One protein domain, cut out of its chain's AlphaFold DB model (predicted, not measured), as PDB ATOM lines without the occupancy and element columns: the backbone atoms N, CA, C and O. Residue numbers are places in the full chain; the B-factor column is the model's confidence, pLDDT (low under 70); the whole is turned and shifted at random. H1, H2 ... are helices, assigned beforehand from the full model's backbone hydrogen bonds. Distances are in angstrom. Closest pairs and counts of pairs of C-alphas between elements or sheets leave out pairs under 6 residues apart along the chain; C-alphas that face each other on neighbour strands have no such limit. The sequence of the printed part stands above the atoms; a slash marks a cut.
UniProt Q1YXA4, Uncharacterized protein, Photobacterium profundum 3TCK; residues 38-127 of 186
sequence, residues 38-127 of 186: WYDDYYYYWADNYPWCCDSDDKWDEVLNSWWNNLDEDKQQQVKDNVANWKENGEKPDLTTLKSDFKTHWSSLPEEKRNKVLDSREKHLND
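Overview. This is residues 38 to 127 of the 186 residues of an uncharacterized protein of Photobacterium profundum 3TCK (UniProt Q1YXA4). Five helices make an elongated body with H1 in its middle: H5 runs side by side with part of H1 towards one end of the long axis, while H2 packs on residues 42 to 46 of H1 and H4 meets H2 about perpendicular, with its first residues, 95 to 99, alone. H3 and the loop of residues 83 to 94 lie towards the other end, and residues 107 to 112, at the corner from H4 to H5, stick out. The printed part has 90 residues with five named helices, H1 to H5 in order along the chain, and no named strand; its class is all helix. It is compact, with a radius of gyration of the C-alphas of 13.2 A, and spans 38 by 25 by 24 A.

Arrangement. H1, residues 38 to 49, touches H2, residues 57 to 69, with residues 42 to 46 against 63 to 67 alone; their closest C-alphas, of Tyr 42 and Trp 67, are 6.7 A apart. The two run opposite ways at a steep tilt of 69 degrees, only just short of about perpendicular. H3, residues 73 to 82, touches no helix; it is close to H1 but not clearly touching, with the closest C-alphas, of Trp 38 and Val 79, 7.0 A apart. H4, residues 95 to 108, touches H2 with residues 95 to 99 against 60 to 65 alone, about perpendicular at 81 degrees; the closest C-alphas, of Asp 61 and Leu 95, are 6.3 A apart. H4 is close to H1 but not clearly touching, at 6.9 A between the closest C-alphas, of Tyr 39 and Phe 102. H5, residues 111 to 126, touches H1 with residues 117 to 124 against 43 to 48 alone; the closest C-alphas, of Ala 47 and Arg 121, are 4.4 A apart. These two run the same way at a shallow tilt of 26 degrees. H5 is apart from H2 and from H3. The helix packing is mostly crossed, but only just. In H1, H2, H3, H4 and H5 every O i to N i+4 pair is within hydrogen-bond range.

Along the chain. H1 begins at C-alpha 38, (151.572, 144.707, 213.211), and is 15.6 A long from first to last C-alpha. H2 measures 18.5 A, H3 14.5 A and H4 19.8 A. H5, the longest, measures 22.0 A and ends at C-alpha 126, (166.021, 156.157, 194.985).

Size, cuts and confidence. The C-alphas farthest apart, of Glu 88 and Asn 126, are 39.0 A from each other. The printed part has no cut. The link from H3 to H4, 12 residues, is long; those from H2 to H3 and from H4 to H5 are tight. The mean pLDDT of the printed part is 88.7, and residues 54 to 55 are under 70.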
ATOM      1  N   TRP A  38     151.332 143.277 212.998       92.19
ATOM      2  CA  TRP A  38     151.572 144.707 213.211       92.19
ATOM      3  C   TRP A  38     153.045 145.100 213.119       92.19
ATOM      4  O   TRP A  38     153.341 146.245 212.795       92.19
ATOM      5  N   TYR A  39     153.972 144.171 213.373       92.19
ATOM      6  CA  TYR A  39     155.394 144.452 213.204       92.19
ATOM      7  C   TYR A  39     155.741 144.641 211.734       92.19
ATOM      8  O   TYR A  39     156.340 145.648 211.368       92.19
ATOM      9  N   ASP A  40     155.347 143.681 210.896       90.19
ATOM     10  CA  ASP A  40     155.618 143.738 209.461       90.19
ATOM     11  C   ASP A  40     154.889 144.939 208.840       90.19
ATOM     12  O   ASP A  40     155.505 145.716 208.114       90.19
ATOM     13  N   ASP A  41     153.618 145.143 209.195       93.00
ATOM     14  CA  ASP A  41     152.820 146.285 208.742       93.00
ATOM     15  C   ASP A  41     153.486 147.625 209.089       93.00
ATOM     16  O   ASP A  41     153.703 148.448 208.198       93.00
ATOM     17  N   TYR A  42     153.931 147.806 210.337       92.81
ATOM     18  CA  TYR A  42     154.674 149.000 210.735       92.81
ATOM     19  C   TYR A  42     155.988 149.164 209.967       92.81
ATOM     20  O   TYR A  42     156.300 150.266 209.520       92.81
ATOM     21  N   TYR A  43     156.786 148.105 209.813       91.69
ATOM     22  CA  TYR A  43     158.092 148.217 209.163       91.69
ATOM     23  C   TYR A  43     157.976 148.574 207.683       91.69
ATOM     24  O   TYR A  43     158.760 149.396 207.207       91.69
ATOM     25  N   TYR A  44     157.000 148.006 206.975       88.94
ATOM     26  CA  TYR A  44     156.727 148.377 205.587       88.94
ATOM     27  C   TYR A  44     156.096 149.763 205.488       88.94
ATOM     28  O   TYR A  44     156.522 150.560 204.656       88.94
ATOM     29  N   TYR A  45     155.174 150.111 206.389       91.31
ATOM     30  CA  TYR A  45     154.635 151.465 206.467       91.31
ATOM     31  C   TYR A  45     155.751 152.503 206.656       91.31
ATOM     32  O   TYR A  45     155.808 153.497 205.932       91.31
ATOM     33  N   TRP A  46     156.670 152.253 207.587       90.75
ATOM     34  CA  TRP A  46     157.833 153.098 207.838       90.75
ATOM     35  C   TRP A  46     158.766 153.175 206.624       90.75
ATOM     36  O   TRP A  46     159.175 154.273 206.242       90.75
ATOM     37  N   ALA A  47     159.092 152.035 206.008       88.19
ATOM     38  CA  ALA A  47     159.976 151.974 204.848       88.19
ATOM     39  C   ALA A  47     159.418 152.743 203.641       88.19
ATOM     40  O   ALA A  47     160.178 153.445 202.973       88.19
ATOM     41  N   ASP A  48     158.113 152.639 203.399       85.88
ATOM     42  CA  ASP A  48     157.480 153.162 202.190       85.88
ATOM     43  C   ASP A  48     157.050 154.634 202.354       85.88
ATOM     44  O   ASP A  48     157.196 155.423 201.419       85.88
ATOM     45  N   ASN A  49     156.572 155.035 203.541       85.12
ATOM     46  CA  ASN A  49     156.018 156.379 203.783       85.12
ATOM     47  C   ASN A  49     157.006 157.341 204.455       85.12
ATOM     48  O   ASN A  49     156.885 158.554 204.301       85.12
ATOM     49  N   TYR A  50     157.991 156.817 205.190       87.44
ATOM     50  CA  TYR A  50     158.982 157.624 205.905       87.44
ATOM     51  C   TYR A  50     160.437 157.203 205.617       87.44
ATOM     52  O   TYR A  50     161.254 157.085 206.542       87.44
ATOM     53  N   PRO A  51     160.837 157.036 204.340       81.94
ATOM     54  CA  PRO A  51     162.162 156.533 203.995       81.94
ATOM     55  C   PRO A  51     163.320 157.466 204.394       81.94
ATOM     56  O   PRO A  51     164.453 157.011 204.522       81.94
ATOM     57  N   TRP A  52     163.067 158.757 204.638       77.81
ATOM     58  CA  TRP A  52     164.056 159.755 205.094       77.81
ATOM     59  C   TRP A  52     164.092 159.958 206.621       77.81
ATOM     60  O   TRP A  52     164.936 160.687 207.142       77.81
ATOM     61  N   CYS A  53     163.170 159.338 207.352       79.06
ATOM     62  CA  CYS A  53     163.132 159.319 208.815       79.06
ATOM     63  C   CYS A  53     164.090 158.232 209.340       79.06
ATOM     64  O   CYS A  53     164.330 157.261 208.638       79.06
ATOM     65  N   CYS A  54     164.686 158.249 210.531       69.81
ATOM     66  CA  CYS A  54     164.373 158.980 211.749       69.81
ATOM     67  C   CYS A  54     165.671 159.187 212.552       69.81
ATOM     68  O   CYS A  54     166.098 158.304 213.293       69.81
ATOM     69  N   ASP A  55     166.318 160.344 212.406       66.69
ATOM     70  CA  ASP A  55     167.586 160.624 213.107       66.69
ATOM     71  C   ASP A  55     167.400 160.999 214.591       66.69
ATOM     72  O   ASP A  55     168.383 161.185 215.306       66.69
ATOM     73  N   SER A  56     166.155 161.186 215.041       72.94
ATOM     74  CA  SER A  56     165.802 161.630 216.392       72.94
ATOM     75  C   SER A  56     164.515 160.974 216.888       72.94
ATOM     76  O   SER A  56     163.733 160.434 216.104       72.94
ATOM     77  N   ASP A  57     164.299 161.049 218.203       75.75
ATOM     78  CA  ASP A  57     163.146 160.455 218.876       75.75
ATOM     79  C   ASP A  57     161.807 161.065 218.443       75.75
ATOM     80  O   ASP A  57     160.876 160.308 218.191       75.75
ATOM     81  N   ASP A  58     161.733 162.384 218.256       79.56
ATOM     82  CA  ASP A  58     160.499 163.063 217.825       79.56
ATOM     83  C   ASP A  58     160.016 162.584 216.448       79.56
ATOM     84  O   ASP A  58     158.819 162.437 216.208       79.56
ATOM     85  N   LYS A  59     160.955 162.284 215.539       82.00
ATOM     86  CA  LYS A  59     160.628 161.750 214.213       82.00
ATOM     87  C   LYS A  59     160.047 160.334 214.309       82.00
ATOM     88  O   LYS A  59     159.171 159.986 213.532       82.00
ATOM     89  N   TRP A  60     160.512 159.517 215.256       85.31
ATOM     90  CA  TRP A  60     159.921 158.196 215.514       85.31
ATOM     91  C   TRP A  60     158.484 158.306 216.018       85.31
ATOM     92  O   TRP A  60     157.622 157.544 215.583       85.31
ATOM     93  N   ASP A  61     158.238 159.254 216.917       91.62
ATOM     94  CA  ASP A  61     156.918 159.483 217.493       91.62
ATOM     95  C   ASP A  61     155.923 159.938 216.409       91.62
ATOM     96  O   ASP A  61     154.783 159.473 216.390       91.62
ATOM     97  N   GLU A  62     156.367 160.763 215.453       90.56
ATOM     98  CA  GLU A  62     155.585 161.144 214.270       90.56
ATOM     99  C   GLU A  62     155.182 159.925 213.426       90.56
ATOM    100  O   GLU A  62     153.998 159.749 213.134       90.56
ATOM    101  N   VAL A  63     156.138 159.054 213.073       91.94
ATOM    102  CA  VAL A  63     155.868 157.860 212.251       91.94
ATOM    103  C   VAL A  63     154.924 156.900 212.957       91.94
ATOM    104  O   VAL A  63     153.969 156.428 212.345       91.94
ATOM    105  N   LEU A  64     155.163 156.614 214.237       93.94
ATOM    106  CA  LEU A  64     154.321 155.708 215.018       93.94
ATOM    107  C   LEU A  64     152.901 156.243 215.165       93.94
ATOM    108  O   LEU A  64     151.945 155.483 215.029       93.94
ATOM    109  N   ASN A  65     152.755 157.544 215.410       94.31
ATOM    110  CA  ASN A  65     151.445 158.168 215.495       94.31
ATOM    111  C   ASN A  65     150.731 158.144 214.134       94.31
ATOM    112  O   ASN A  65     149.543 157.840 214.061       94.31
ATOM    113  N   SER A  66     151.447 158.418 213.044       93.94
ATOM    114  CA  SER A  66     150.886 158.361 211.692       93.94
ATOM    115  C   SER A  66     150.452 156.944 211.313       93.94
ATOM    116  O   SER A  66     149.322 156.742 210.872       93.94
ATOM    117  N   TRP A  67     151.299 155.944 211.568       95.50
ATOM    118  CA  TRP A  67     150.971 154.531 211.388       95.50
ATOM    119  C   TRP A  67     149.721 154.146 212.183       95.50
ATOM    120  O   TRP A  67     148.765 153.643 211.603       95.50
ATOM    121  N   TRP A  68     149.690 154.466 213.481       95.38
ATOM    122  CA  TRP A  68     148.569 154.154 214.368       95.38
ATOM    123  C   TRP A  68     147.237 154.712 213.861       95.38
ATOM    124  O   TRP A  68     146.249 153.988 213.791       95.38
ATOM    125  N   ASN A  69     147.216 155.986 213.464       94.06
ATOM    126  CA  ASN A  69     145.993 156.642 212.999       94.06
ATOM    127  C   ASN A  69     145.521 156.147 211.619       94.06
ATOM    128  O   ASN A  69     144.386 156.422 211.243       94.06
ATOM    129  N   ASN A  70     146.364 155.428 210.870       93.94
ATOM    130  CA  ASN A  70     145.976 154.760 209.624       93.94
ATOM    131  C   ASN A  70     145.440 153.334 209.847       93.94
ATOM    132  O   ASN A  70     144.981 152.700 208.896       93.94
ATOM    133  N   LEU A  71     145.497 152.812 211.075       93.56
ATOM    134  CA  LEU A  71     144.897 151.530 211.423       93.56
ATOM    135  C   LEU A  71     143.411 151.696 211.737       93.56
ATOM    136  O   LEU A  71     143.020 152.610 212.461       93.56
ATOM    137  N   ASP A  72     142.608 150.740 211.276       94.06
ATOM    138  CA  ASP A  72     141.215 150.590 211.697       94.06
ATOM    139  C   ASP A  72     141.123 150.277 213.204       94.06
ATOM    140  O   ASP A  72     142.037 149.677 213.778       94.06
ATOM    141  N   GLU A  73     140.000 150.608 213.845       93.50
ATOM    142  CA  GLU A  73     139.799 150.412 215.294       93.50
ATOM    143  C   GLU A  73     140.055 148.962 215.746       93.50
ATOM    144  O   GLU A  73     140.733 148.729 216.747       93.50
ATOM    145  N   ASP A  74     139.615 147.973 214.961       93.19
ATOM    146  CA  ASP A  74     139.841 146.547 215.247       93.19
ATOM    147  C   ASP A  74     141.331 146.176 215.246       93.19
ATOM    148  O   ASP A  74     141.783 145.311 216.002       93.19
ATOM    149  N   LYS A  75     142.116 146.817 214.377       93.94
ATOM    150  CA  LYS A  75     143.563 146.614 214.286       93.94
ATOM    151  C   LYS A  75     144.278 147.312 215.431       93.94
ATOM    152  O   LYS A  75     145.174 146.717 216.026       93.94
ATOM    153  N   GLN A  76     143.857 148.530 215.765       94.50
ATOM    154  CA  GLN A  76     144.352 149.238 216.940       94.50
ATOM    155  C   GLN A  76     144.133 148.393 218.198       94.50
ATOM    156  O   GLN A  76     145.081 148.167 218.947       94.50
ATOM    157  N   GLN A  77     142.929 147.843 218.389       92.62
ATOM    158  CA  GLN A  77     142.618 147.006 219.548       92.62
ATOM    159  C   GLN A  77     143.486 145.742 219.605       92.62
ATOM    160  O   GLN A  77     144.033 145.432 220.659       92.62
ATOM    161  N   GLN A  78     143.710 145.062 218.475       92.38
ATOM    162  CA  GLN A  78     144.626 143.916 218.429       92.38
ATOM    163  C   GLN A  78     146.045 144.275 218.876       92.38
ATOM    164  O   GLN A  78     146.686 143.482 219.566       92.38
ATOM    165  N   VAL A  79     146.543 145.455 218.505       92.56
ATOM    166  CA  VAL A  79     147.856 145.923 218.962       92.56
ATOM    167  C   VAL A  79     147.832 146.184 220.470       92.56
ATOM    168  O   VAL A  79     148.719 145.694 221.168       92.56
ATOM    169  N   LYS A  80     146.800 146.863 220.994       92.38
ATOM    170  CA  LYS A  80     146.646 147.101 222.445       92.38
ATOM    171  C   LYS A  80     146.659 145.802 223.250       92.38
ATOM    172  O   LYS A  80     147.336 145.719 224.270       92.38
ATOM    173  N   ASP A  81     145.942 144.788 222.771       91.25
ATOM    174  CA  ASP A  81     145.760 143.517 223.475       91.25
ATOM    175  C   ASP A  81     147.047 142.683 223.561       91.25
ATOM    176  O   ASP A  81     147.172 141.817 224.428       91.25
ATOM    177  N   ASN A  82     148.005 142.917 222.658       90.69
ATOM    178  CA  ASN A  82     149.205 142.090 222.535       90.69
ATOM    179  C   ASN A  82     150.507 142.812 222.895       90.69
ATOM    180  O   ASN A  82     151.501 142.152 223.208       90.69
ATOM    181  N   VAL A  83     150.531 144.144 222.860       89.75
ATOM    182  CA  VAL A  83     151.694 144.927 223.283       89.75
ATOM    183  C   VAL A  83     151.718 144.998 224.810       89.75
ATOM    184  O   VAL A  83     150.830 145.549 225.460       89.75
ATOM    185  N   ALA A  84     152.759 144.419 225.407       86.62
ATOM    186  CA  ALA A  84     152.874 144.326 226.855       86.62
ATOM    187  C   ALA A  84     153.012 145.707 227.515       86.62
ATOM    188  O   ALA A  84     153.751 146.567 227.040       86.62
ATOM    189  N   ASN A  85     152.383 145.875 228.683       89.62
ATOM    190  CA  ASN A  85     152.403 147.111 229.477       89.62
ATOM    191  C   ASN A  85     151.783 148.332 228.779       89.62
ATOM    192  O   ASN A  85     152.148 149.463 229.107       89.62
ATOM    193  N   TRP A  86     150.842 148.107 227.857       91.81
ATOM    194  CA  TRP A  86     150.084 149.176 227.217       91.81
ATOM    195  C   TRP A  86     149.438 150.113 228.247       91.81
ATOM    196  O   TRP A  86     148.726 149.669 229.155       91.81
ATOM    197  N   LYS A  87     149.671 151.419 228.105       90.31
ATOM    198  CA  LYS A  87     149.020 152.454 228.912       90.31
ATOM    199  C   LYS A  87     147.906 153.106 228.114       90.31
ATOM    200  O   LYS A  87     148.145 153.765 227.106       90.31
ATOM    201  N   GLU A  88     146.685 152.982 228.620       90.06
ATOM    202  CA  GLU A  88     145.550 153.683 228.030       90.06
ATOM    203  C   GLU A  88     145.741 155.202 228.110       90.06
ATOM    204  O   GLU A  88     145.887 155.771 229.193       90.06
ATOM    205  N   ASN A  89     145.702 155.851 226.946       83.69
ATOM    206  CA  ASN A  89     145.792 157.302 226.768       83.69
ATOM    207  C   ASN A  89     144.617 157.815 225.910       83.69
ATOM    208  O   ASN A  89     144.773 158.677 225.042       83.69
ATOM    209  N   GLY A  90     143.421 157.267 226.149       81.69
ATOM    210  CA  GLY A  90     142.233 157.543 225.342       81.69
ATOM    211  C   GLY A  90     142.389 157.011 223.917       81.69
ATOM    212  O   GLY A  90     142.774 155.862 223.715       81.69
ATOM    213  N   GLU A  91     142.104 157.860 222.930       78.31
ATOM    214  CA  GLU A  91     142.244 157.535 221.499       78.31
ATOM    215  C   GLU A  91     143.705 157.564 221.018       78.31
ATOM    216  O   GLU A  91     144.014 157.103 219.921       78.31
ATOM    217  N   LYS A  92     144.629 158.098 221.828       87.38
ATOM    218  CA  LYS A  92     146.036 158.223 221.440       87.38
ATOM    219  C   LYS A  92     146.806 156.922 221.687       87.38
ATOM    220  O   LYS A  92     146.586 156.275 222.716       87.38
ATOM    221  N   PRO A  93     147.765 156.577 220.810       91.56
ATOM    222  CA  PRO A  93     148.647 155.441 221.036       91.56
ATOM    223  C   PRO A  93     149.563 155.661 222.241       91.56
ATOM    224  O   PRO A  93     150.020 156.777 222.506       91.56
ATOM    225  N   ASP A  94     149.923 154.573 222.922       93.00
ATOM    226  CA  ASP A  94     151.046 154.569 223.857       93.00
ATOM    227  C   ASP A  94     152.377 154.517 223.091       93.00
ATOM    228  O   ASP A  94     153.006 153.467 222.933       93.00
ATOM    229  N   LEU A  95     152.802 155.680 222.586       92.94
ATOM    230  CA  LEU A  95     154.011 155.817 221.766       92.94
ATOM    231  C   LEU A  95     155.270 155.306 222.475       92.94
ATOM    232  O   LEU A  95     156.141 154.725 221.831       92.94
ATOM    233  N   THR A  96     155.364 155.474 223.798       92.06
ATOM    234  CA  THR A  96     156.534 155.018 224.565       92.06
ATOM    235  C   THR A  96     156.642 153.497 224.534       92.06
ATOM    236  O   THR A  96     157.718 152.953 224.266       92.06
ATOM    237  N   THR A  97     155.527 152.810 224.776       93.19
ATOM    238  CA  THR A  97     155.488 151.346 224.787       93.19
ATOM    239  C   THR A  97     155.681 150.783 223.383       93.19
ATOM    240  O   THR A  97     156.557 149.937 223.201       93.19
ATOM    241  N   LEU A  98     154.977 151.318 222.377       93.50
ATOM    242  CA  LEU A  98     155.143 150.912 220.973       93.50
ATOM    243  C   LEU A  98     156.589 151.047 220.499       93.50
ATOM    244  O   LEU A  98     157.153 150.122 219.921       93.50
ATOM    245  N   LYS A  99     157.222 152.185 220.781       92.69
ATOM    246  CA  LYS A  99     158.608 152.438 220.387       92.69
ATOM    247  C   LYS A  99     159.575 151.446 221.023       92.69
ATOM    248  O   LYS A  99     160.466 150.933 220.343       92.69
ATOM    249  N   SER A 100     159.414 151.171 222.317       91.75
ATOM    250  CA  SER A 100     160.248 150.197 223.027       91.75
ATOM    251  C   SER A 100     160.062 148.782 222.473       91.75
ATOM    252  O   SER A 100     161.048 148.080 222.216       91.75
ATOM    253  N   ASP A 101     158.812 148.375 222.263       92.31
ATOM    254  CA  ASP A 101     158.435 147.061 221.745       92.31
ATOM    255  C   ASP A 101     158.972 146.847 220.322       92.31
ATOM    256  O   ASP A 101     159.737 145.914 220.064       92.31
ATOM    257  N   PHE A 102     158.715 147.793 219.417       92.12
ATOM    258  CA  PHE A 102     159.102 147.684 218.010       92.12
ATOM    259  C   PHE A 102     160.615 147.732 217.822       92.12
ATOM    260  O   PHE A 102     161.145 147.027 216.959       92.12
ATOM    261  N   LYS A 103     161.333 148.512 218.642       90.94
ATOM    262  CA  LYS A 103     162.804 148.534 218.655       90.94
ATOM    263  C   LYS A 103     163.387 147.207 219.140       90.94
ATOM    264  O   LYS A 103     164.382 146.730 218.583       90.94
ATOM    265  N   THR A 104     162.779 146.614 220.164       90.94
ATOM    266  CA  THR A 104     163.185 145.309 220.698       90.94
ATOM    267  C   THR A 104     162.963 144.222 219.654       90.94
ATOM    268  O   THR A 104     163.897 143.486 219.326       90.94
ATOM    269  N   HIS A 105     161.773 144.185 219.052       91.88
ATOM    270  CA  HIS A 105     161.450 143.238 217.994       91.88
ATOM    271  C   HIS A 105     162.385 143.403 216.786       91.88
ATOM    272  O   HIS A 105     163.011 142.428 216.370       91.88
ATOM    273  N   TRP A 106     162.605 144.630 216.301       90.69
ATOM    274  CA  TRP A 106     163.516 144.913 215.182       90.69
ATOM    275  C   TRP A 106     164.937 144.387 215.429       90.69
ATOM    276  O   TRP A 106     165.559 143.780 214.553       90.69
ATOM    277  N   SER A 107     165.442 144.574 216.650       89.81
ATOM    278  CA  SER A 107     166.775 144.107 217.051       89.81
ATOM    279  C   SER A 107     166.863 142.578 217.119       89.81
ATOM    280  O   SER A 107     167.931 142.016 216.886       89.81
ATOM    281  N   SER A 108     165.742 141.902 217.389       90.12
ATOM    282  CA  SER A 108     165.645 140.437 217.435       90.12
ATOM    283  C   SER A 108     165.459 139.770 216.066       90.12
ATOM    284  O   SER A 108     165.640 138.558 215.949       90.12
ATOM    285  N   LEU A 109     165.113 140.538 215.025       87.00
ATOM    286  CA  LEU A 109     164.876 139.987 213.693       87.00
ATOM    287  C   LEU A 109     166.130 139.296 213.124       87.00
ATOM    288  O   LEU A 109     167.257 139.746 213.352       87.00
ATOM    289  N   PRO A 110     165.966 138.246 212.304       90.56
ATOM    290  CA  PRO A 110     167.042 137.759 211.452       90.56
ATOM    291  C   PRO A 110     167.557 138.869 210.531       90.56
ATOM    292  O   PRO A 110     166.784 139.707 210.060       90.56
ATOM    293  N   GLU A 111     168.854 138.845 210.226       91.44
ATOM    294  CA  GLU A 111     169.477 139.835 209.340       91.44
ATOM    295  C   GLU A 111     168.795 139.893 207.969       91.44
ATOM    296  O   GLU A 111     168.478 140.977 207.492       91.44
ATOM    297  N   GLU A 112     168.455 138.738 207.393       89.75
ATOM    298  CA  GLU A 112     167.740 138.653 206.115       89.75
ATOM    299  C   GLU A 112     166.420 139.444 206.125       89.75
ATOM    300  O   GLU A 112     166.101 140.136 205.158       89.75
ATOM    301  N   LYS A 113     165.655 139.379 207.224       87.88
ATOM    302  CA  LYS A 113     164.394 140.125 207.347       87.88
ATOM    303  C   LYS A 113     164.641 141.628 207.447       87.88
ATOM    304  O   LYS A 113     163.953 142.389 206.770       87.88
ATOM    305  N   ARG A 114     165.632 142.058 208.238       89.81
ATOM    306  CA  ARG A 114     166.000 143.483 208.313       89.81
ATOM    307  C   ARG A 114     166.437 144.014 206.953       89.81
ATOM    308  O   ARG A 114     165.975 145.079 206.556       89.81
ATOM    309  N   ASN A 115     167.261 143.260 206.227       91.31
ATOM    310  CA  ASN A 115     167.762 143.672 204.918       91.31
ATOM    311  C   ASN A 115     166.618 143.845 203.915       91.31
ATOM    312  O   ASN A 115     166.566 144.872 203.260       91.31
ATOM    313  N   LYS A 116     165.619 142.952 203.883       89.56
ATOM    314  CA  LYS A 116     164.444 143.126 203.003       89.56
ATOM    315  C   LYS A 116     163.679 144.430 203.252       89.56
ATOM    316  O   LYS A 116     163.243 145.074 202.300       89.56
ATOM    317  N   VAL A 117     163.500 144.820 204.515       88.50
ATOM    318  CA  VAL A 117     162.841 146.091 204.865       88.50
ATOM    319  C   VAL A 117     163.717 147.281 204.457       88.50
ATOM    320  O   VAL A 117     163.218 148.248 203.881       88.50
ATOM    321  N   LEU A 118     165.026 147.203 204.714       90.19
ATOM    322  CA  LEU A 118     165.978 148.252 204.342       90.19
ATOM    323  C   LEU A 118     166.110 148.413 202.820       90.19
ATOM    324  O   LEU A 118     166.160 149.546 202.349       90.19
ATOM    325  N   ASP A 119     166.074 147.320 202.060       89.25
ATOM    326  CA  ASP A 119     166.085 147.324 200.595       89.25
ATOM    327  C   ASP A 119     164.818 147.993 200.036       89.25
ATOM    328  O   ASP A 119     164.898 148.789 199.096       89.25
ATOM    329  N   SER A 120     163.641 147.724 200.629       85.25
ATOM    330  CA  SER A 120     162.391 148.422 200.270       85.25
ATOM    331  C   SER A 120     162.537 149.927 200.483       85.25
ATOM    332  O   SER A 120     162.273 150.728 199.583       85.25
ATOM    333  N   ARG A 121     163.059 150.309 201.650       86.88
ATOM    334  CA  ARG A 121     163.305 151.706 202.011       86.88
ATOM    335  C   ARG A 121     164.288 152.383 201.056       86.88
ATOM    336  O   ARG A 121     164.045 153.505 200.618       86.88
ATOM    337  N   GLU A 122     165.383 151.717 200.698       86.88
ATOM    338  CA  GLU A 122     166.362 152.236 199.738       86.88
ATOM    339  C   GLU A 122     165.753 152.416 198.343       86.88
ATOM    340  O   GLU A 122     165.980 153.438 197.690       86.88
ATOM    341  N   LYS A 123     164.930 151.466 197.894       85.19
ATOM    342  CA  LYS A 123     164.210 151.591 196.624       85.19
ATOM    343  C   LYS A 123     163.315 152.832 196.609       85.19
ATOM    344  O   LYS A 123     163.349 153.575 195.631       85.19
ATOM    345  N   HIS A 124     162.580 153.091 197.692       80.50
ATOM    346  CA  HIS A 124     161.752 154.293 197.833       80.50
ATOM    347  C   HIS A 124     162.577 155.587 197.903       80.50
ATOM    348  O   HIS A 124     162.172 156.602 197.333       80.50
ATOM    349  N   LEU A 125     163.756 155.561 198.537       81.69
ATOM    350  CA  LEU A 125     164.686 156.698 198.540       81.69
ATOM    351  C   LEU A 125     165.213 157.029 197.145       81.69
ATOM    352  O   LEU A 125     165.429 158.203 196.845       81.69
ATOM    353  N   ASN A 126     165.442 156.014 196.317       81.19
ATOM    354  CA  ASN A 126     166.021 156.157 194.985       81.19
ATOM    355  C   ASN A 126     164.974 156.374 193.880       81.19
ATOM    356  O   ASN A 126     165.354 156.620 192.734       81.19
ATOM    357  N   ASP A 127     163.682 156.324 194.206       78.88
ATOM    358  CA  ASP A 127     162.611 156.621 193.258       78.88
ATOM    359  C   ASP A 127     162.622 158.122 192.882       78.88
ATOM    360  O   ASP A 127     162.494 158.993 193.748       78.88
TER     361      ASP A 127